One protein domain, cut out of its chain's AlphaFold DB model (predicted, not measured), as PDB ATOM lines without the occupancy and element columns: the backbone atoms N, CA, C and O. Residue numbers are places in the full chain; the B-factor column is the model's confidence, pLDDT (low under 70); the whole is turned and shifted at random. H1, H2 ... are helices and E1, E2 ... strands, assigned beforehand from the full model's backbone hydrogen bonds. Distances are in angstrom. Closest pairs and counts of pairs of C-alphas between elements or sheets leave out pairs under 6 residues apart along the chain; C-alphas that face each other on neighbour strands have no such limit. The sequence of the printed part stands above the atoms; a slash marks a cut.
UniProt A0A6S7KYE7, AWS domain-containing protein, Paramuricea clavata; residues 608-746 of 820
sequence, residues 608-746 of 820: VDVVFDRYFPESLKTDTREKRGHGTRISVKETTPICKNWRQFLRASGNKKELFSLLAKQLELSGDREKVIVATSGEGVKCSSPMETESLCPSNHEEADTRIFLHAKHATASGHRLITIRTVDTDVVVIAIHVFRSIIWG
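What this domain is: This is residues 608 to 746 of the 820 residues of the protein "AWS domain-containing protein" of Paramuricea clavata (UniProt A0A6S7KYE7). A small sheet of three strands has the long helix H3 over one face and H4 over its edge strand E1 on the other face, while H5 packs on H4 without reaching the sheet. The short helices H1 and H2 lie away from the sheet, joined by a long loop, residues 627 to 645; H2 is near H3, while H1 and H3 are apart. The printed part has 139 residues, with five named helices and three named strands in the order E1 H1 H2 H3 E2 E3 H4 H5; the sheet order is E1 E2 E3, mixed, and the class is mostly helix. The whole is compact, with a radius of gyration of the C-alphas of 16.3 A and spans of 44 by 34 by 24 A.

How they stand to each other: E1, residues 608 to 610, is the parallel neighbour of E2, residues 676 to 681; N 610 and O 678 are 2.8 A apart, within hydrogen-bond range. E2 and E3, residues 684 to 687, form an antiparallel hairpin, with N 686 and O 679 at 2.7 A. H1, residues 620 to 626, and H2, residues 646 to 651, are close but not clearly touching, the closest C-alphas being those of Arg 625 and Arg 651, 7.9 A apart. H3, residues 653 to 668, is on the sheet at a height of 8.1 A over it; the C-alphas of Ala 664 and Ala 679, the closest of H3 and E2, are 5.2 A apart. E1, H1 H2 H3 and E2 make a strand-helix-strand unit, two parallel neighbour strands with helices between them along the chain. H4, residues 704 to 717, is on the opposite face at a height of 9.7 A, giving three layers, with helices on both faces. H5, residues 730 to 746, touches H4 at a shallow tilt of 28 degrees, the same way; their closest C-alphas, of Asp 705 and Val 732, are 4.9 A apart. Every O i to N i+4 pair is within hydrogen-bond range in H2 and H3, against 2 of 3 in H1, 8 of 10 in H4 and 11 of 13 in H5.

Where its parts are: E1 begins at C-alpha 608 (-3.549, 29.882, 9.090) and is 6.6 A long. H1 measures 10.8 A, H2 8.7 A and H3 22.7 A, with C-alpha 653 at (-21.290, 46.059, 1.604). E2 measures 15.9 A, E3 10.0 A and H4 19.9 A. H5 measures 23.8 A, has a kink of 34 degrees near residue 738 and ends at C-alpha 746 (-9.813, 12.606, -4.330).

The domain as a whole: The C-alphas of Pro 641 and Trp 745, the two farthest apart, are 48.2 A apart. The printed part has no cut. The links H1 to H2, E3 to H4 and H4 to H5 are long. Mean pLDDT of the printed part is 74.4; residues 617 to 630, 671 to 674, 721 to 722 and 727 to 746 are under 70.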
ATOM      1  N   VAL A 608      -2.236  29.297   8.782       87.19
ATOM      2  CA  VAL A 608      -3.549  29.882   9.090       87.19
ATOM      3  C   VAL A 608      -4.125  30.543   7.843       87.19
ATOM      4  O   VAL A 608      -3.543  31.488   7.313       87.19
ATOM      5  N   ASP A 609      -5.304  30.089   7.422       87.88
ATOM      6  CA  ASP A 609      -6.018  30.646   6.274       87.88
ATOM      7  C   ASP A 609      -7.226  31.464   6.751       87.88
ATOM      8  O   ASP A 609      -8.049  30.986   7.532       87.88
ATOM      9  N   VAL A 610      -7.332  32.710   6.283       88.75
ATOM     10  CA  VAL A 610      -8.429  33.638   6.586       88.75
ATOM     11  C   VAL A 610      -9.192  33.941   5.300       88.75
ATOM     12  O   VAL A 610      -8.662  34.549   4.367       88.75
ATOM     13  N   VAL A 611     -10.449  33.506   5.252       86.44
ATOM     14  CA  VAL A 611     -11.293  33.544   4.053       86.44
ATOM     15  C   VAL A 611     -12.446  34.517   4.270       86.44
ATOM     16  O   VAL A 611     -13.142  34.447   5.278       86.44
ATOM     17  N   PHE A 612     -12.632  35.436   3.326       86.81
ATOM     18  CA  PHE A 612     -13.657  36.474   3.356       86.81
ATOM     19  C   PHE A 612     -14.635  36.334   2.186       86.81
ATOM     20  O   PHE A 612     -14.257  35.878   1.103       86.81
ATOM     21  N   ASP A 613     -15.860  36.827   2.381       82.88
ATOM     22  CA  ASP A 613     -16.821  37.017   1.294       82.88
ATOM     23  C   ASP A 613     -16.337  38.061   0.285       82.88
ATOM     24  O   ASP A 613     -15.661  39.049   0.604       82.88
ATOM     25  N   ARG A 614     -16.813  37.898  -0.940       81.38
ATOM     26  CA  ARG A 614     -16.761  38.861  -2.025       81.38
ATOM     27  C   ARG A 614     -18.108  39.568  -2.130       81.38
ATOM     28  O   ARG A 614     -19.162  38.951  -2.161       81.38
ATOM     29  N   TYR A 615     -18.060  40.889  -2.254       77.12
ATOM     30  CA  TYR A 615     -19.246  41.714  -2.479       77.12
ATOM     31  C   TYR A 615     -19.105  42.421  -3.826       77.12
ATOM     32  O   TYR A 615     -18.247  43.298  -3.979       77.12
ATOM     33  N   PHE A 616     -19.934  42.044  -4.799       72.75
ATOM     34  CA  PHE A 616     -20.024  42.709  -6.098       72.75
ATOM     35  C   PHE A 616     -21.489  43.018  -6.457       72.75
ATOM     36  O   PHE A 616     -22.384  42.367  -5.921       72.75
ATOM     37  N   PRO A 617     -21.745  44.043  -7.291       63.84
ATOM     38  CA  PRO A 617     -23.083  44.628  -7.426       63.84
ATOM     39  C   PRO A 617     -24.132  43.669  -8.006       63.84
ATOM     40  O   PRO A 617     -25.242  43.615  -7.495       63.84
ATOM     41  N   GLU A 618     -23.767  42.862  -9.002       65.88
ATOM     42  CA  GLU A 618     -24.691  42.023  -9.790       65.88
ATOM     43  C   GLU A 618     -24.949  40.623  -9.192       65.88
ATOM     44  O   GLU A 618     -25.256  39.674  -9.909       65.88
ATOM     45  N   SER A 619     -24.794  40.452  -7.878       69.12
ATOM     46  CA  SER A 619     -25.089  39.175  -7.219       69.12
ATOM     47  C   SER A 619     -26.575  39.027  -6.870       69.12
ATOM     48  O   SER A 619     -27.190  39.947  -6.336       69.12
ATOM     49  N   LEU A 620     -27.114  37.810  -7.022       62.81
ATOM     50  CA  LEU A 620     -28.415  37.386  -6.471       62.81
ATOM     51  C   LEU A 620     -28.538  37.640  -4.954       62.81
ATOM     52  O   LEU A 620     -29.639  37.819  -4.426       62.81
ATOM     53  N   LYS A 621     -27.417  37.669  -4.221       67.06
ATOM     54  CA  LYS A 621     -27.401  37.997  -2.789       67.06
ATOM     55  C   LYS A 621     -27.509  39.502  -2.519       67.06
ATOM     56  O   LYS A 621     -27.807  39.878  -1.388       67.06
ATOM     57  N   THR A 622     -27.314  40.377  -3.504       67.44
ATOM     58  CA  THR A 622     -27.478  41.830  -3.329       67.44
ATOM     59  C   THR A 622     -28.928  42.180  -2.980       67.44
ATOM     60  O   THR A 622     -29.156  42.821  -1.954       67.44
ATOM     61  N   ASP A 623     -29.909  41.635  -3.702       63.78
ATOM     62  CA  ASP A 623     -31.342  41.906  -3.483       63.78
ATOM     63  C   ASP A 623     -31.826  41.482  -2.087       63.78
ATOM     64  O   ASP A 623     -32.629  42.151  -1.430       63.78
ATOM     65  N   THR A 624     -31.314  40.355  -1.585       62.06
ATOM     66  CA  THR A 624     -31.633  39.874  -0.230       62.06
ATOM     67  C   THR A 624     -30.946  40.699   0.860       62.06
ATOM     68  O   THR A 624     -31.469  40.791   1.974       62.06
ATOM     69  N   ARG A 625     -29.806  41.336   0.558       67.50
ATOM     70  CA  ARG A 625     -29.100  42.255   1.465       67.50
ATOM     71  C   ARG A 625     -29.790  43.622   1.518       67.50
ATOM     72  O   ARG A 625     -29.910  44.175   2.610       67.50
ATOM     73  N   GLU A 626     -30.318  44.125   0.404       65.19
ATOM     74  CA  GLU A 626     -31.084  45.382   0.360       65.19
ATOM     75  C   GLU A 626     -32.357  45.319   1.215       65.19
ATOM     76  O   GLU A 626     -32.639  46.243   1.981       65.19
ATOM     77  N   LYS A 627     -33.051  44.172   1.210       64.19
ATOM     78  CA  LYS A 627     -34.218  43.912   2.074       64.19
ATOM     79  C   LYS A 627     -33.909  43.934   3.580       64.19
ATOM     80  O   LYS A 627     -34.819  44.115   4.382       64.19
ATOM     81  N   ARG A 628     -32.642  43.774   3.989       64.25
ATOM     82  CA  ARG A 628     -32.204  43.800   5.406       64.25
ATOM     83  C   ARG A 628     -31.911  45.220   5.923       64.25
ATOM     84  O   ARG A 628     -31.518  45.386   7.085       64.25
ATOM     85  N   GLY A 629     -32.140  46.236   5.087       63.91
ATOM     86  CA  GLY A 629     -32.003  47.656   5.404       63.91
ATOM     87  C   GLY A 629     -30.618  48.225   5.092       63.91
ATOM     88  O   GLY A 629     -29.610  47.518   5.093       63.91
ATOM     89  N   HIS A 630     -30.558  49.534   4.847       67.44
ATOM     90  CA  HIS A 630     -29.322  50.219   4.478       67.44
ATOM     91  C   HIS A 630     -28.425  50.485   5.695       67.44
ATOM     92  O   HIS A 630     -28.881  50.911   6.759       67.44
ATOM     93  N   GLY A 631     -27.135  50.182   5.546       75.75
ATOM     94  CA  GLY A 631     -26.105  50.472   6.542       75.75
ATOM     95  C   GLY A 631     -25.490  51.858   6.370       75.75
ATOM     96  O   GLY A 631     -25.606  52.482   5.317       75.75
ATOM     97  N   THR A 632     -24.771  52.320   7.389       80.88
ATOM     98  CA  THR A 632     -24.060  53.604   7.342       80.88
ATOM     99  C   THR A 632     -22.735  53.432   6.607       80.88
ATOM    100  O   THR A 632     -21.853  52.704   7.071       80.88
ATOM    101  N   ARG A 633     -22.570  54.097   5.460       86.38
ATOM    102  CA  ARG A 633     -21.321  54.058   4.687       86.38
ATOM    103  C   ARG A 633     -20.219  54.844   5.400       86.38
ATOM    104  O   ARG A 633     -20.390  56.018   5.702       86.38
ATOM    105  N   ILE A 634     -19.079  54.197   5.637       84.81
ATOM    106  CA  ILE A 634     -17.880  54.794   6.239       84.81
ATOM    107  C   ILE A 634     -16.662  54.273   5.475       84.81
ATOM    108  O   ILE A 634     -16.479  53.064   5.380       84.81
ATOM    109  N   SER A 635     -15.822  55.168   4.948       85.81
ATOM    110  CA  SER A 635     -14.584  54.762   4.269       85.81
ATOM    111  C   SER A 635     -13.611  54.108   5.257       85.81
ATOM    112  O   SER A 635     -13.278  54.707   6.282       85.81
ATOM    113  N   VAL A 636     -13.161  52.888   4.957       87.00
ATOM    114  CA  VAL A 636     -12.271  52.109   5.832       87.00
ATOM    115  C   VAL A 636     -10.818  52.284   5.396       87.00
ATOM    116  O   VAL A 636     -10.423  51.879   4.305       87.00
ATOM    117  N   LYS A 637     -10.019  52.900   6.268       86.44
ATOM    118  CA  LYS A 637      -8.575  53.129   6.138       86.44
ATOM    119  C   LYS A 637      -7.903  52.823   7.479       86.44
ATOM    120  O   LYS A 637      -8.579  52.764   8.501       86.44
ATOM    121  N   GLU A 638      -6.578  52.695   7.489       80.94
ATOM    122  CA  GLU A 638      -5.786  52.463   8.715       80.94
ATOM    123  C   GLU A 638      -6.027  53.539   9.794       80.94
ATOM    124  O   GLU A 638      -5.959  53.252  10.982       80.94
ATOM    125  N   THR A 639      -6.374  54.763   9.385       84.62
ATOM    126  CA  THR A 639      -6.660  55.900  10.276       84.62
ATOM    127  C   THR A 639      -8.145  56.086  10.605       84.62
ATOM    128  O   THR A 639      -8.493  57.013  11.337       84.62
ATOM    129  N   THR A 640      -9.043  55.248  10.070       82.88
ATOM    130  CA  THR A 640     -10.488  55.376  10.311       82.88
ATOM    131  C   THR A 640     -10.818  54.992  11.762       82.88
ATOM    132  O   THR A 640     -10.520  53.870  12.170       82.88
ATOM    133  N   PRO A 641     -11.480  55.866  12.549       80.19
ATOM    134  CA  PRO A 641     -11.893  55.536  13.911       80.19
ATOM    135  C   PRO A 641     -12.867  54.355  13.947       80.19
ATOM    136  O   PRO A 641     -13.763  54.246  13.107       80.19
ATOM    137  N   ILE A 642     -12.736  53.495  14.960       79.44
ATOM    138  CA  ILE A 642     -13.624  52.342  15.144       79.44
ATOM    139  C   ILE A 642     -15.066  52.834  15.341       79.44
ATOM    140  O   ILE A 642     -15.367  53.614  16.247       79.44
ATOM    141  N   CYS A 643     -15.974  52.374  14.477       78.62
ATOM    142  CA  CYS A 643     -17.376  52.767  14.521       78.62
ATOM    143  C   CYS A 643     -18.060  52.238  15.792       78.62
ATOM    144  O   CYS A 643     -18.012  51.042  16.077       78.62
ATOM    145  N   LYS A 644     -18.780  53.110  16.513       78.62
ATOM    146  CA  LYS A 644     -19.541  52.728  17.717       78.62
ATOM    147  C   LYS A 644     -20.721  51.795  17.412       78.62
ATOM    148  O   LYS A 644     -21.064  50.957  18.238       78.62
ATOM    149  N   ASN A 645     -21.348  51.924  16.238       83.50
ATOM    150  CA  ASN A 645     -22.484  51.094  15.828       83.50
ATOM    151  C   ASN A 645     -22.067  50.076  14.760       83.50
ATOM    152  O   ASN A 645     -22.338  50.226  13.566       83.50
ATOM    153  N   TRP A 646     -21.408  49.014  15.220       82.62
ATOM    154  CA  TRP A 646     -20.846  47.973  14.359       82.62
ATOM    155  C   TRP A 646     -21.896  47.277  13.480       82.62
ATOM    156  O   TRP A 646     -21.624  46.932  12.331       82.62
ATOM    157  N   ARG A 647     -23.134  47.128  13.976       81.50
ATOM    158  CA  ARG A 647     -24.226  46.490  13.222       81.50
ATOM    159  C   ARG A 647     -24.615  47.294  11.983       81.50
ATOM    160  O   ARG A 647     -24.766  46.712  10.915       81.50
ATOM    161  N   GLN A 648     -24.762  48.616  12.099       80.31
ATOM    162  CA  GLN A 648     -25.060  49.466  10.939       80.31
ATOM    163  C   GLN A 648     -23.874  49.562   9.980       80.31
ATOM    164  O   GLN A 648     -24.071  49.571   8.767       80.31
ATOM    165  N   PHE A 649     -22.650  49.586  10.511       84.56
ATOM    166  CA  PHE A 649     -21.433  49.596   9.708       84.56
ATOM    167  C   PHE A 649     -21.307  48.339   8.830       84.56
ATOM    168  O   PHE A 649     -21.041  48.458   7.635       84.56
ATOM    169  N   LEU A 650     -21.563  47.146   9.382       83.75
ATOM    170  CA  LEU A 650     -21.485  45.878   8.643       83.75
ATOM    171  C   LEU A 650     -22.639  45.662   7.649       83.75
ATOM    172  O   LEU A 650     -22.521  44.822   6.758       83.75
ATOM    173  N   ARG A 651     -23.752  46.400   7.754       82.00
ATOM    174  CA  ARG A 651     -24.838  46.333   6.756       82.00
ATOM    175  C   ARG A 651     -24.452  46.961   5.414       82.00
ATOM    176  O   ARG A 651     -25.025  46.593   4.396       82.00
ATOM    177  N   ALA A 652     -23.468  47.863   5.385       83.50
ATOM    178  CA  ALA A 652     -22.966  48.442   4.142       83.50
ATOM    179  C   ALA A 652     -21.889  47.539   3.512       83.50
ATOM    180  O   ALA A 652     -20.774  47.417   4.024       83.50
ATOM    181  N   SER A 653     -22.201  46.938   2.360       81.38
ATOM    182  CA  SER A 653     -21.290  46.059   1.604       81.38
ATOM    183  C   SER A 653     -19.965  46.741   1.235       81.38
ATOM    184  O   SER A 653     -18.905  46.122   1.321       81.38
ATOM    185  N   GLY A 654     -20.002  48.042   0.920       83.75
ATOM    186  CA  GLY A 654     -18.804  48.845   0.657       83.75
ATOM    187  C   GLY A 654     -17.835  48.907   1.844       83.75
ATOM    188  O   GLY A 654     -16.627  48.836   1.641       83.75
ATOM    189  N   ASN A 655     -18.348  48.955   3.079       88.81
ATOM    190  CA  ASN A 655     -17.507  48.950   4.282       88.81
ATOM    191  C   ASN A 655     -16.830  47.592   4.473       88.81
ATOM    192  O   ASN A 655     -15.644  47.534   4.773       88.81
ATOM    193  N   LYS A 656     -17.574  46.497   4.275       86.62
ATOM    194  CA  LYS A 656     -17.044  45.130   4.376       86.62
ATOM    195  C   LYS A 656     -15.938  44.883   3.355       86.62
ATOM    196  O   LYS A 656     -14.881  44.386   3.720       86.62
ATOM    197  N   LYS A 657     -16.146  45.301   2.101       86.62
ATOM    198  CA  LYS A 657     -15.145  45.180   1.032       86.62
ATOM    199  C   LYS A 657     -13.832  45.883   1.392       86.62
ATOM    200  O   LYS A 657     -12.765  45.286   1.269       86.62
ATOM    201  N   GLU A 658     -13.902  47.130   1.858       89.44
ATOM    202  CA  GLU A 658     -12.708  47.888   2.257       89.44
ATOM    203  C   GLU A 658     -12.062  47.322   3.529       89.44
ATOM    204  O   GLU A 658     -10.840  47.202   3.593       89.44
ATOM    205  N   LEU A 659     -12.869  46.905   4.512       88.62
ATOM    206  CA  LEU A 659     -12.389  46.272   5.739       88.62
ATOM    207  C   LEU A 659     -11.623  44.982   5.448       88.62
ATOM    208  O   LEU A 659     -10.533  44.793   5.974       88.62
ATOM    209  N   PHE A 660     -12.159  44.103   4.603       90.94
ATOM    210  CA  PHE A 660     -11.516  42.832   4.269       90.94
ATOM    211  C   PHE A 660     -10.211  43.047   3.505       90.94
ATOM    212  O   PHE A 660      -9.215  42.392   3.801       90.94
ATOM    213  N   SER A 661     -10.177  44.021   2.590       88.19
ATOM    214  CA  SER A 661      -8.939  44.406   1.905       88.19
ATOM    215  C   SER A 661      -7.885  44.937   2.879       88.19
ATOM    216  O   SER A 661      -6.707  44.606   2.742       88.19
ATOM    217  N   LEU A 662      -8.296  45.750   3.856       88.88
ATOM    218  CA  LEU A 662      -7.403  46.275   4.883       88.88
ATOM    219  C   LEU A 662      -6.873  45.153   5.787       88.88
ATOM    220  O   LEU A 662      -5.668  45.066   6.009       88.88
ATOM    221  N   LEU A 663      -7.752  44.265   6.261       88.06
ATOM    222  CA  LEU A 663      -7.383  43.126   7.103       88.06
ATOM    223  C   LEU A 663      -6.441  42.164   6.377       88.06
ATOM    224  O   LEU A 663      -5.440  41.766   6.958       88.06
ATOM    225  N   ALA A 664      -6.704  41.834   5.110       87.06
ATOM    226  CA  ALA A 664      -5.828  40.966   4.324       87.06
ATOM    227  C   ALA A 664      -4.406  41.539   4.193       87.06
ATOM    228  O   ALA A 664      -3.434  40.798   4.325       87.06
ATOM    229  N   LYS A 665      -4.277  42.861   4.004       87.44
ATOM    230  CA  LYS A 665      -2.980  43.554   3.959       87.44
ATOM    231  C   LYS A 665      -2.266  43.534   5.315       87.44
ATOM    232  O   LYS A 665      -1.061  43.328   5.367       87.44
ATOM    233  N   GLN A 666      -2.990  43.739   6.415       84.56
ATOM    234  CA  GLN A 666      -2.402  43.668   7.759       84.56
ATOM    235  C   GLN A 666      -1.981  42.235   8.120       84.56
ATOM    236  O   GLN A 666      -0.930  42.032   8.719       84.56
ATOM    237  N   LEU A 667      -2.759  41.238   7.689       83.62
ATOM    238  CA  LEU A 667      -2.458  39.821   7.884       83.62
ATOM    239  C   LEU A 667      -1.199  39.380   7.122       83.62
ATOM    240  O   LEU A 667      -0.380  38.655   7.683       83.62
ATOM    241  N   GLU A 668      -1.007  39.876   5.894       83.69
ATOM    242  CA  GLU A 668       0.211  39.677   5.089       83.69
ATOM    243  C   GLU A 668       1.471  40.120   5.849       83.69
ATOM    244  O   GLU A 668       2.470  39.408   5.860       83.69
ATOM    245  N   LEU A 669       1.402  41.254   6.554       80.75
ATOM    246  CA  LEU A 669       2.521  41.824   7.316       80.75
ATOM    247  C   LEU A 669       2.748  41.167   8.690       80.75
ATOM    248  O   LEU A 669       3.751  41.450   9.340       80.75
ATOM    249  N   SER A 670       1.815  40.330   9.152       72.12
ATOM    250  CA  SER A 670       1.792  39.794  10.523       72.12
ATOM    251  C   SER A 670       2.337  38.369  10.674       72.12
ATOM    252  O   SER A 670       2.362  37.846  11.789       72.12
ATOM    253  N   GLY A 671       2.743  37.722   9.578       61.72
ATOM    254  CA  GLY A 671       3.324  36.379   9.637       61.72
ATOM    255  C   GLY A 671       4.792  36.380  10.068       61.72
ATOM    256  O   GLY A 671       5.499  37.372   9.920       61.72
ATOM    257  N   ASP A 672       5.244  35.237  10.581       63.22
ATOM    258  CA  ASP A 672       6.634  34.982  10.983       63.22
ATOM    259  C   ASP A 672       7.181  33.779  10.187       63.22
ATOM    260  O   ASP A 672       6.417  33.032   9.573       63.22
ATOM    261  N   ARG A 673       8.499  33.552  10.194       58.09
ATOM    262  CA  ARG A 673       9.174  32.477   9.441       58.09
ATOM    263  C   ARG A 673       8.643  31.076   9.760       58.09
ATOM    264  O   ARG A 673       8.751  30.195   8.914       58.09
ATOM    265  N   GLU A 674       8.063  30.875  10.942       62.03
ATOM    266  CA  GLU A 674       7.511  29.586  11.380       62.03
ATOM    267  C   GLU A 674       6.011  29.409  11.093       62.03
ATOM    268  O   GLU A 674       5.517  28.281  11.124       62.03
ATOM    269  N   LYS A 675       5.264  30.491  10.823       73.62
ATOM    270  CA  LYS A 675       3.798  30.453  10.686       73.62
ATOM    271  C   LYS A 675       3.332  31.226   9.471       73.62
ATOM    272  O   LYS A 675       3.403  32.453   9.431       73.62
ATOM    273  N   VAL A 676       2.788  30.492   8.508       83.56
ATOM    274  CA  VAL A 676       2.348  31.078   7.246       83.56
ATOM    275  C   VAL A 676       0.880  31.484   7.319       83.56
ATOM    276  O   VAL A 676       0.016  30.663   7.622       83.56
ATOM    277  N   ILE A 677       0.593  32.750   7.025       86.75
ATOM    278  CA  ILE A 677      -0.761  33.303   6.977       86.75
ATOM    279  C   ILE A 677      -1.165  33.486   5.518       86.75
ATOM    280  O   ILE A 677      -0.426  34.091   4.742       86.75
ATOM    281  N   VAL A 678      -2.347  32.993   5.154       89.06
ATOM    282  CA  VAL A 678      -2.941  33.156   3.823       89.06
ATOM    283  C   VAL A 678      -4.292  33.841   3.978       89.06
ATOM    284  O   VAL A 678      -5.208  33.278   4.563       89.06
ATOM    285  N   ALA A 679      -4.445  35.052   3.459       89.56
ATOM    286  CA  ALA A 679      -5.681  35.820   3.558       89.56
ATOM    287  C   ALA A 679      -6.263  36.100   2.172       89.56
ATOM    288  O   ALA A 679      -5.558  36.539   1.266       89.56
ATOM    289  N   THR A 680      -7.560  35.892   1.980       89.38
ATOM    290  CA  THR A 680      -8.208  36.232   0.704       89.38
ATOM    291  C   THR A 680      -8.258  37.744   0.493       89.38
ATOM    292  O   THR A 680      -8.563  38.487   1.423       89.38
ATOM    293  N   SER A 681      -8.009  38.212  -0.730       86.50
ATOM    294  CA  SER A 681      -8.129  39.627  -1.094       86.50
ATOM    295  C   SER A 681      -8.706  39.753  -2.501       86.50
ATOM    296  O   SER A 681      -8.030  39.498  -3.497       86.50
ATOM    297  N   GLY A 682      -9.997  40.093  -2.584       81.75
ATOM    298  CA  GLY A 682     -10.727  40.090  -3.851       81.75
ATOM    299  C   GLY A 682     -10.696  38.709  -4.516       81.75
ATOM    300  O   GLY A 682     -11.059  37.706  -3.895       81.75
ATOM    301  N   GLU A 683     -10.260  38.668  -5.775       80.12
ATOM    302  CA  GLU A 683     -10.124  37.430  -6.560       80.12
ATOM    303  C   GLU A 683      -8.862  36.634  -6.209       80.12
ATOM    304  O   GLU A 683      -8.776  35.453  -6.532       80.12
ATOM    305  N   GLY A 684      -7.904  37.254  -5.518       83.38
ATOM    306  CA  GLY A 684      -6.633  36.638  -5.160       83.38
ATOM    307  C   GLY A 684      -6.501  36.306  -3.681       83.38
ATOM    308  O   GLY A 684      -7.458  36.358  -2.897       83.38
ATOM    309  N   VAL A 685      -5.272  35.968  -3.306       89.12
ATOM    310  CA  VAL A 685      -4.842  35.722  -1.928       89.12
ATOM    311  C   VAL A 685      -3.565  36.510  -1.639       89.12
ATOM    312  O   VAL A 685      -2.755  36.761  -2.528       89.12
ATOM    313  N   LYS A 686      -3.396  36.919  -0.386       88.12
ATOM    314  CA  LYS A 686      -2.188  37.521   0.169       88.12
ATOM    315  C   LYS A 686      -1.555  36.527   1.127       88.12
ATOM    316  O   LYS A 686      -2.260  35.957   1.954       88.12
ATOM    317  N   CYS A 687      -0.251  36.316   1.007       88.31
ATOM    318  CA  CYS A 687       0.475  35.349   1.823       88.31
ATOM    319  C   CYS A 687       1.590  36.061   2.583       88.31
ATOM    320  O   CYS A 687       2.303  36.867   1.993       88.31
ATOM    321  N   SER A 688       1.765  35.744   3.865       84.75
ATOM    322  CA  SER A 688       2.854  36.313   4.668       84.75
ATOM    323  C   SER A 688       4.239  35.775   4.292       84.75
ATOM    324  O   SER A 688       5.249  36.403   4.595       84.75
ATOM    325  N   SER A 689       4.283  34.620   3.622       82.12
ATOM    326  CA  SER A 689       5.494  33.986   3.093       82.12
ATOM    327  C   SER A 689       5.242  33.508   1.655       82.12
ATOM    328  O   SER A 689       4.103  33.136   1.348       82.12
ATOM    329  N   PRO A 690       6.260  33.481   0.770       78.94
ATOM    330  CA  PRO A 690       6.103  32.987  -0.598       78.94
ATOM    331  C   PRO A 690       5.598  31.537  -0.628       78.94
ATOM    332  O   PRO A 690       6.183  30.665   0.013       78.94
ATOM    333  N   MET A 691       4.525  31.283  -1.379       81.38
ATOM    334  CA  MET A 691       3.982  29.944  -1.630       81.38
ATOM    335  C   MET A 691       3.306  29.874  -3.001       81.38
ATOM    336  O   MET A 691       2.937  30.904  -3.570       81.38
ATOM    337  N   GLU A 692       3.105  28.661  -3.511       82.00
ATOM    338  CA  GLU A 692       2.287  28.429  -4.701       82.00
ATOM    339  C   GLU A 692       0.821  28.771  -4.404       82.00
ATOM    340  O   GLU A 692       0.271  28.376  -3.380       82.00
ATOM    341  N   THR A 693       0.186  29.553  -5.278       82.31
ATOM    342  CA  THR A 693      -1.197  30.030  -5.080       82.31
ATOM    343  C   THR A 693      -2.091  29.820  -6.299       82.31
ATOM    344  O   THR A 693      -3.249  30.233  -6.279       82.31
ATOM    345  N   GLU A 694      -1.607  29.123  -7.334       79.44
ATOM    346  CA  GLU A 694      -2.347  28.875  -8.585       79.44
ATOM    347  C   GLU A 694      -3.672  28.134  -8.357       79.44
ATOM    348  O   GLU A 694      -4.658  28.383  -9.040       79.44
ATOM    349  N   SER A 695      -3.740  27.262  -7.346       74.38
ATOM    350  CA  SER A 695      -4.982  26.556  -6.988       74.38
ATOM    351  C   SER A 695      -5.951  27.379  -6.124       74.38
ATOM    352  O   SER A 695      -7.079  26.945  -5.883       74.38
ATOM    353  N   LEU A 696      -5.527  28.561  -5.662       78.94
ATOM    354  CA  LEU A 696      -6.309  29.483  -4.830       78.94
ATOM    355  C   LEU A 696      -6.736  30.759  -5.573       78.94
ATOM    356  O   LEU A 696      -7.608  31.483  -5.082       78.94
ATOM    357  N   CYS A 697      -6.119  31.059  -6.720       75.56
ATOM    358  CA  CYS A 697      -6.299  32.302  -7.465       75.56
ATOM    359  C   CYS A 697      -6.226  32.068  -8.990       75.56
ATOM    360  O   CYS A 697      -5.306  31.384  -9.432       75.56
ATOM    361  N   PRO A 698      -7.101  32.699  -9.804       72.62
ATOM    362  CA  PRO A 698      -8.210  33.570  -9.405       72.62
ATOM    363  C   PRO A 698      -9.404  32.768  -8.870       72.62
ATOM    364  O   PRO A 698      -9.812  31.763  -9.444       72.62
ATOM    365  N   SER A 699      -9.984  33.220  -7.758       70.81
ATOM    366  CA  SER A 699     -11.164  32.600  -7.154       70.81
ATOM    367  C   SER A 699     -12.444  33.292  -7.619       70.81
ATOM    368  O   SER A 699     -12.614  34.501  -7.437       70.81
ATOM    369  N   ASN A 700     -13.370  32.506  -8.168       71.94
ATOM    370  CA  ASN A 700     -14.703  32.934  -8.608       71.94
ATOM    371  C   ASN A 700     -15.797  32.750  -7.537       71.94
ATOM    372  O   ASN A 700     -16.970  32.988  -7.817       71.94
ATOM    373  N   HIS A 701     -15.439  32.339  -6.318       74.81
ATOM    374  CA  HIS A 701     -16.393  32.136  -5.228       74.81
ATOM    375  C   HIS A 701     -16.815  33.480  -4.616       74.81
ATOM    376  O   HIS A 701     -15.965  34.276  -4.205       74.81
ATOM    377  N   GLU A 702     -18.128  33.735  -4.546       78.00
ATOM    378  CA  GLU A 702     -18.667  34.914  -3.856       78.00
ATOM    379  C   GLU A 702     -18.587  34.769  -2.332       78.00
ATOM    380  O   GLU A 702     -18.290  35.739  -1.651       78.00
ATOM    381  N   GLU A 703     -18.828  33.587  -1.778       80.31
ATOM    382  CA  GLU A 703     -19.017  33.412  -0.335       80.31
ATOM    383  C   GLU A 703     -17.865  32.621   0.291       80.31
ATOM    384  O   GLU A 703     -17.269  31.728  -0.329       80.31
ATOM    385  N   ALA A 704     -17.515  32.980   1.529       77.25
ATOM    386  CA  ALA A 704     -16.455  32.304   2.267       77.25
ATOM    387  C   ALA A 704     -16.797  30.831   2.552       77.25
ATOM    388  O   ALA A 704     -15.890  29.996   2.613       77.25
ATOM    389  N   ASP A 705     -18.091  30.522   2.663       76.00
ATOM    390  CA  ASP A 705     -18.661  29.207   2.969       76.00
ATOM    391  C   ASP A 705     -18.136  28.068   2.079       76.00
ATOM    392  O   ASP A 705     -17.805  26.986   2.551       76.00
ATOM    393  N   THR A 706     -17.993  28.327   0.787       71.38
ATOM    394  CA  THR A 706     -17.544  27.386  -0.237       71.38
ATOM    395  C   THR A 706     -16.061  27.573  -0.528       71.38
ATOM    396  O   THR A 706     -15.345  26.601  -0.777       71.38
ATOM    397  N   ARG A 707     -15.568  28.818  -0.461       79.38
ATOM    398  CA  ARG A 707     -14.165  29.155  -0.734       79.38
ATOM    399  C   ARG A 707     -13.214  28.534   0.289       79.38
ATOM    400  O   ARG A 707     -12.113  28.132  -0.080       79.38
ATOM    401  N   ILE A 708     -13.636  28.390   1.547       80.69
ATOM    402  CA  ILE A 708     -12.821  27.801   2.621       80.69
ATOM    403  C   ILE A 708     -12.337  26.378   2.306       80.69
ATOM    404  O   ILE A 708     -11.234  25.993   2.697       80.69
ATOM    405  N   PHE A 709     -13.090  25.619   1.510       78.12
ATOM    406  CA  PHE A 709     -12.704  24.265   1.114       78.12
ATOM    407  C   PHE A 709     -11.645  24.222   0.007       78.12
ATOM    408  O   PHE A 709     -10.889  23.252  -0.058       78.12
ATOM    409  N   LEU A 710     -11.514  25.274  -0.813       80.50
ATOM    410  CA  LEU A 710     -10.374  25.418  -1.731       80.50
ATOM    411  C   LEU A 710      -9.072  25.599  -0.946       80.50
ATOM    412  O   LEU A 710      -8.065  24.963  -1.255       80.50
ATOM    413  N   HIS A 711      -9.123  26.398   0.121       84.12
ATOM    414  CA  HIS A 711      -8.006  26.589   1.044       84.12
ATOM    415  C   HIS A 711      -7.644  25.292   1.778       84.12
ATOM    416  O   HIS A 711      -6.465  24.943   1.849       84.12
ATOM    417  N   ALA A 712      -8.640  24.530   2.239       80.06
ATOM    418  CA  ALA A 712      -8.416  23.216   2.841       80.06
ATOM    419  C   ALA A 712      -7.755  22.236   1.854       80.06
ATOM    420  O   ALA A 712      -6.726  21.646   2.174       80.06
ATOM    421  N   LYS A 713      -8.281  22.119   0.625       77.00
ATOM    422  CA  LYS A 713      -7.704  21.269  -0.429       77.00
ATOM    423  C   LYS A 713      -6.257  21.651  -0.741       77.00
ATOM    424  O   LYS A 713      -5.402  20.775  -0.856       77.00
ATOM    425  N   HIS A 714      -5.980  22.944  -0.866       85.50
ATOM    426  CA  HIS A 714      -4.631  23.436  -1.107       85.50
ATOM    427  C   HIS A 714      -3.690  23.102   0.056       85.50
ATOM    428  O   HIS A 714      -2.599  22.595  -0.179       85.50
ATOM    429  N   ALA A 715      -4.119  23.295   1.306       80.88
ATOM    430  CA  ALA A 715      -3.323  22.913   2.470       80.88
ATOM    431  C   ALA A 715      -3.009  21.404   2.485       80.88
ATOM    432  O   ALA A 715      -1.870  21.021   2.755       80.88
ATOM    433  N   THR A 716      -3.969  20.544   2.129       74.81
ATOM    434  CA  THR A 716      -3.720  19.101   1.980       74.81
ATOM    435  C   THR A 716      -2.692  18.813   0.885       74.81
ATOM    436  O   THR A 716      -1.775  18.023   1.106       74.81
ATOM    437  N   ALA A 717      -2.796  19.477  -0.272       75.62
ATOM    438  CA  ALA A 717      -1.836  19.332  -1.370       75.62
ATOM    439  C   ALA A 717      -0.422  19.807  -0.983       75.62
ATOM    440  O   ALA A 717       0.560  19.208  -1.408       75.62
ATOM    441  N   SER A 718      -0.311  20.812  -0.106       77.38
ATOM    442  CA  SER A 718       0.958  21.261   0.486       77.38
ATOM    443  C   SER A 718       1.491  20.342   1.603       77.38
ATOM    444  O   SER A 718       2.476  20.682   2.255       77.38
ATOM    445  N   GLY A 719       0.856  19.190   1.861       77.06
ATOM    446  CA  GLY A 719       1.326  18.175   2.812       77.06
ATOM    447  C   GLY A 719       0.768  18.286   4.237       77.06
ATOM    448  O   GLY A 719       1.186  17.524   5.113       77.06
ATOM    449  N   HIS A 720      -0.185  19.186   4.501       73.31
ATOM    450  CA  HIS A 720      -0.822  19.279   5.816       73.31
ATOM    451  C   HIS A 720      -1.819  18.131   6.029       73.31
ATOM    452  O   HIS A 720      -2.767  17.957   5.266       73.31
ATOM    453  N   ARG A 721      -1.608  17.353   7.099       66.69
ATOM    454  CA  ARG A 721      -2.436  16.181   7.444       66.69
ATOM    455  C   ARG A 721      -3.588  16.490   8.397       66.69
ATOM    456  O   ARG A 721      -4.554  15.741   8.437       66.69
ATOM    457  N   LEU A 722      -3.476  17.578   9.157       65.88
ATOM    458  CA  LEU A 722      -4.488  18.025  10.108       65.88
ATOM    459  C   LEU A 722      -4.972  19.416   9.698       65.88
ATOM    460  O   LEU A 722      -4.172  20.349   9.621       65.88
ATOM    461  N   ILE A 723      -6.271  19.538   9.428       71.12
ATOM    462  CA  ILE A 723      -6.917  20.793   9.038       71.12
ATOM    463  C   ILE A 723      -8.065  21.058  10.004       71.12
ATOM    464  O   ILE A 723      -8.947  20.221  10.176       71.12
ATOM    465  N   THR A 724      -8.067  22.243  10.605       74.62
ATOM    466  CA  THR A 724      -9.139  22.696  11.495       74.62
ATOM    467  C   THR A 724      -9.877  23.853  10.832       74.62
ATOM    468  O   THR A 724      -9.292  24.909  10.600       74.62
ATOM    469  N   ILE A 725     -11.165  23.664  10.540       74.12
ATOM    470  CA  ILE A 725     -12.039  24.714  10.002       74.12
ATOM    471  C   ILE A 725     -12.838  25.317  11.154       74.12
ATOM    472  O   ILE A 725     -13.605  24.626  11.819       74.12
ATOM    473  N   ARG A 726     -12.666  26.621  11.389       73.88
ATOM    474  CA  ARG A 726     -13.442  27.368  12.381       73.88
ATOM    475  C   ARG A 726     -14.531  28.162  11.672       73.88
ATOM    476  O   ARG A 726     -14.235  29.149  11.010       73.88
ATOM    477  N   THR A 727     -15.777  27.748  11.859       65.69
ATOM    478  CA  THR A 727     -16.965  28.411  11.312       65.69
ATOM    479  C   THR A 727     -18.029  28.581  12.398       65.69
ATOM    480  O   THR A 727     -18.048  27.829  13.371       65.69
ATOM    481  N   VAL A 728     -18.886  29.590  12.253       66.06
ATOM    482  CA  VAL A 728     -20.143  29.724  13.014       66.06
ATOM    483  C   VAL A 728     -21.368  29.474  12.131       66.06
ATOM    484  O   VAL A 728     -22.475  29.365  12.652       66.06
ATOM    485  N   ASP A 729     -21.163  29.358  10.818       55.66
ATOM    486  CA  ASP A 729     -22.220  29.212   9.828       55.66
ATOM    487  C   ASP A 729     -22.436  27.728   9.498       55.66
ATOM    488  O   ASP A 729     -21.490  26.957   9.292       55.66
ATOM    489  N   THR A 730     -23.704  27.306   9.516       56.00
ATOM    490  CA  THR A 730     -24.111  25.897   9.363       56.00
ATOM    491  C   THR A 730     -23.941  25.388   7.930       56.00
ATOM    492  O   THR A 730     -23.676  24.205   7.726       56.00
ATOM    493  N   ASP A 731     -24.048  26.269   6.936       56.47
ATOM    494  CA  ASP A 731     -23.802  25.957   5.522       56.47
ATOM    495  C   ASP A 731     -22.379  25.432   5.290       56.47
ATOM    496  O   ASP A 731     -22.214  24.420   4.612       56.47
ATOM    497  N   VAL A 732     -21.367  26.012   5.942       59.91
ATOM    498  CA  VAL A 732     -19.983  25.524   5.907       59.91
ATOM    499  C   VAL A 732     -19.898  24.089   6.428       59.91
ATOM    500  O   VAL A 732     -19.183  23.281   5.850       59.91
ATOM    501  N   VAL A 733     -20.637  23.723   7.480       55.03
ATOM    502  CA  VAL A 733     -20.637  22.348   8.020       55.03
ATOM    503  C   VAL A 733     -21.289  21.370   7.038       55.03
ATOM    504  O   VAL A 733     -20.749  20.292   6.787       55.03
ATOM    505  N   VAL A 734     -22.411  21.754   6.425       47.81
ATOM    506  CA  VAL A 734     -23.100  20.936   5.409       47.81
ATOM    507  C   VAL A 734     -22.215  20.740   4.175       47.81
ATOM    508  O   VAL A 734     -22.060  19.619   3.682       47.81
ATOM    509  N   ILE A 735     -21.572  21.812   3.708       49.66
ATOM    510  CA  ILE A 735     -20.612  21.761   2.604       49.66
ATOM    511  C   ILE A 735     -19.391  20.929   3.012       49.66
ATOM    512  O   ILE A 735     -18.932  20.128   2.204       49.66
ATOM    513  N   ALA A 736     -18.904  21.020   4.256       50.62
ATOM    514  CA  ALA A 736     -17.795  20.202   4.751       50.62
ATOM    515  C   ALA A 736     -18.112  18.718   4.641       50.62
ATOM    516  O   ALA A 736     -17.300  17.973   4.112       50.62
ATOM    517  N   ILE A 737     -19.297  18.284   5.068       50.16
ATOM    518  CA  ILE A 737     -19.715  16.878   4.982       50.16
ATOM    519  C   ILE A 737     -19.753  16.410   3.516       50.16
ATOM    520  O   ILE A 737     -19.303  15.306   3.193       50.16
ATOM    521  N   HIS A 738     -20.232  17.264   2.608       44.91
ATOM    522  CA  HIS A 738     -20.267  16.976   1.172       44.91
ATOM    523  C   HIS A 738     -18.866  16.939   0.531       44.91
ATOM    524  O   HIS A 738     -18.542  16.041  -0.252       44.91
ATOM    525  N   VAL A 739     -18.005  17.896   0.869       45.59
ATOM    526  CA  VAL A 739     -16.672  18.066   0.283       45.59
ATOM    527  C   VAL A 739     -15.647  17.122   0.919       45.59
ATOM    528  O   VAL A 739     -14.765  16.643   0.218       45.59
ATOM    529  N   PHE A 740     -15.787  16.752   2.194       44.53
ATOM    530  CA  PHE A 740     -14.950  15.762   2.888       44.53
ATOM    531  C   PHE A 740     -15.004  14.396   2.195       44.53
ATOM    532  O   PHE A 740     -13.964  13.768   1.991       44.53
ATOM    533  N   ARG A 741     -16.187  14.002   1.695       38.84
ATOM    534  CA  ARG A 741     -16.347  12.843   0.799       38.84
ATOM    535  C   ARG A 741     -15.524  12.976  -0.482       38.84
ATOM    536  O   ARG A 741     -14.960  11.999  -0.943       38.84
ATOM    537  N   SER A 742     -15.404  14.181  -1.029       35.34
ATOM    538  CA  SER A 742     -14.660  14.465  -2.266       35.34
ATOM    539  C   SER A 742     -13.146  14.634  -2.047       35.34
ATOM    540  O   SER A 742     -12.369  14.370  -2.960       35.34
ATOM    541  N   ILE A 743     -12.714  15.071  -0.856       37.75
ATOM    542  CA  ILE A 743     -11.304  15.296  -0.493       37.75
ATOM    543  C   ILE A 743     -10.623  13.983  -0.091       37.75
ATOM    544  O   ILE A 743      -9.517  13.721  -0.556       37.75
ATOM    545  N   ILE A 744     -11.282  13.126   0.699       35.09
ATOM    546  CA  ILE A 744     -10.741  11.794   1.029       35.09
ATOM    547  C   ILE A 744     -10.799  10.866  -0.188       35.09
ATOM    548  O   ILE A 744      -9.873  10.092  -0.419       35.09
ATOM    549  N   TRP A 745     -11.840  10.972  -1.018       31.98
ATOM    550  CA  TRP A 745     -11.952  10.156  -2.233       31.98
ATOM    551  C   TRP A 745     -11.238  10.779  -3.438       31.98
ATOM    552  O   TRP A 745     -11.220  10.184  -4.506       31.98
ATOM    553  N   GLY A 746     -10.582  11.933  -3.277       30.77
ATOM    554  CA  GLY A 746      -9.813  12.606  -4.330       30.77
ATOM    555  C   GLY A 746      -8.547  11.864  -4.784       30.77
ATOM    556  O   GLY A 746      -7.914  12.295  -5.744       30.77
TER     557      GLY A 746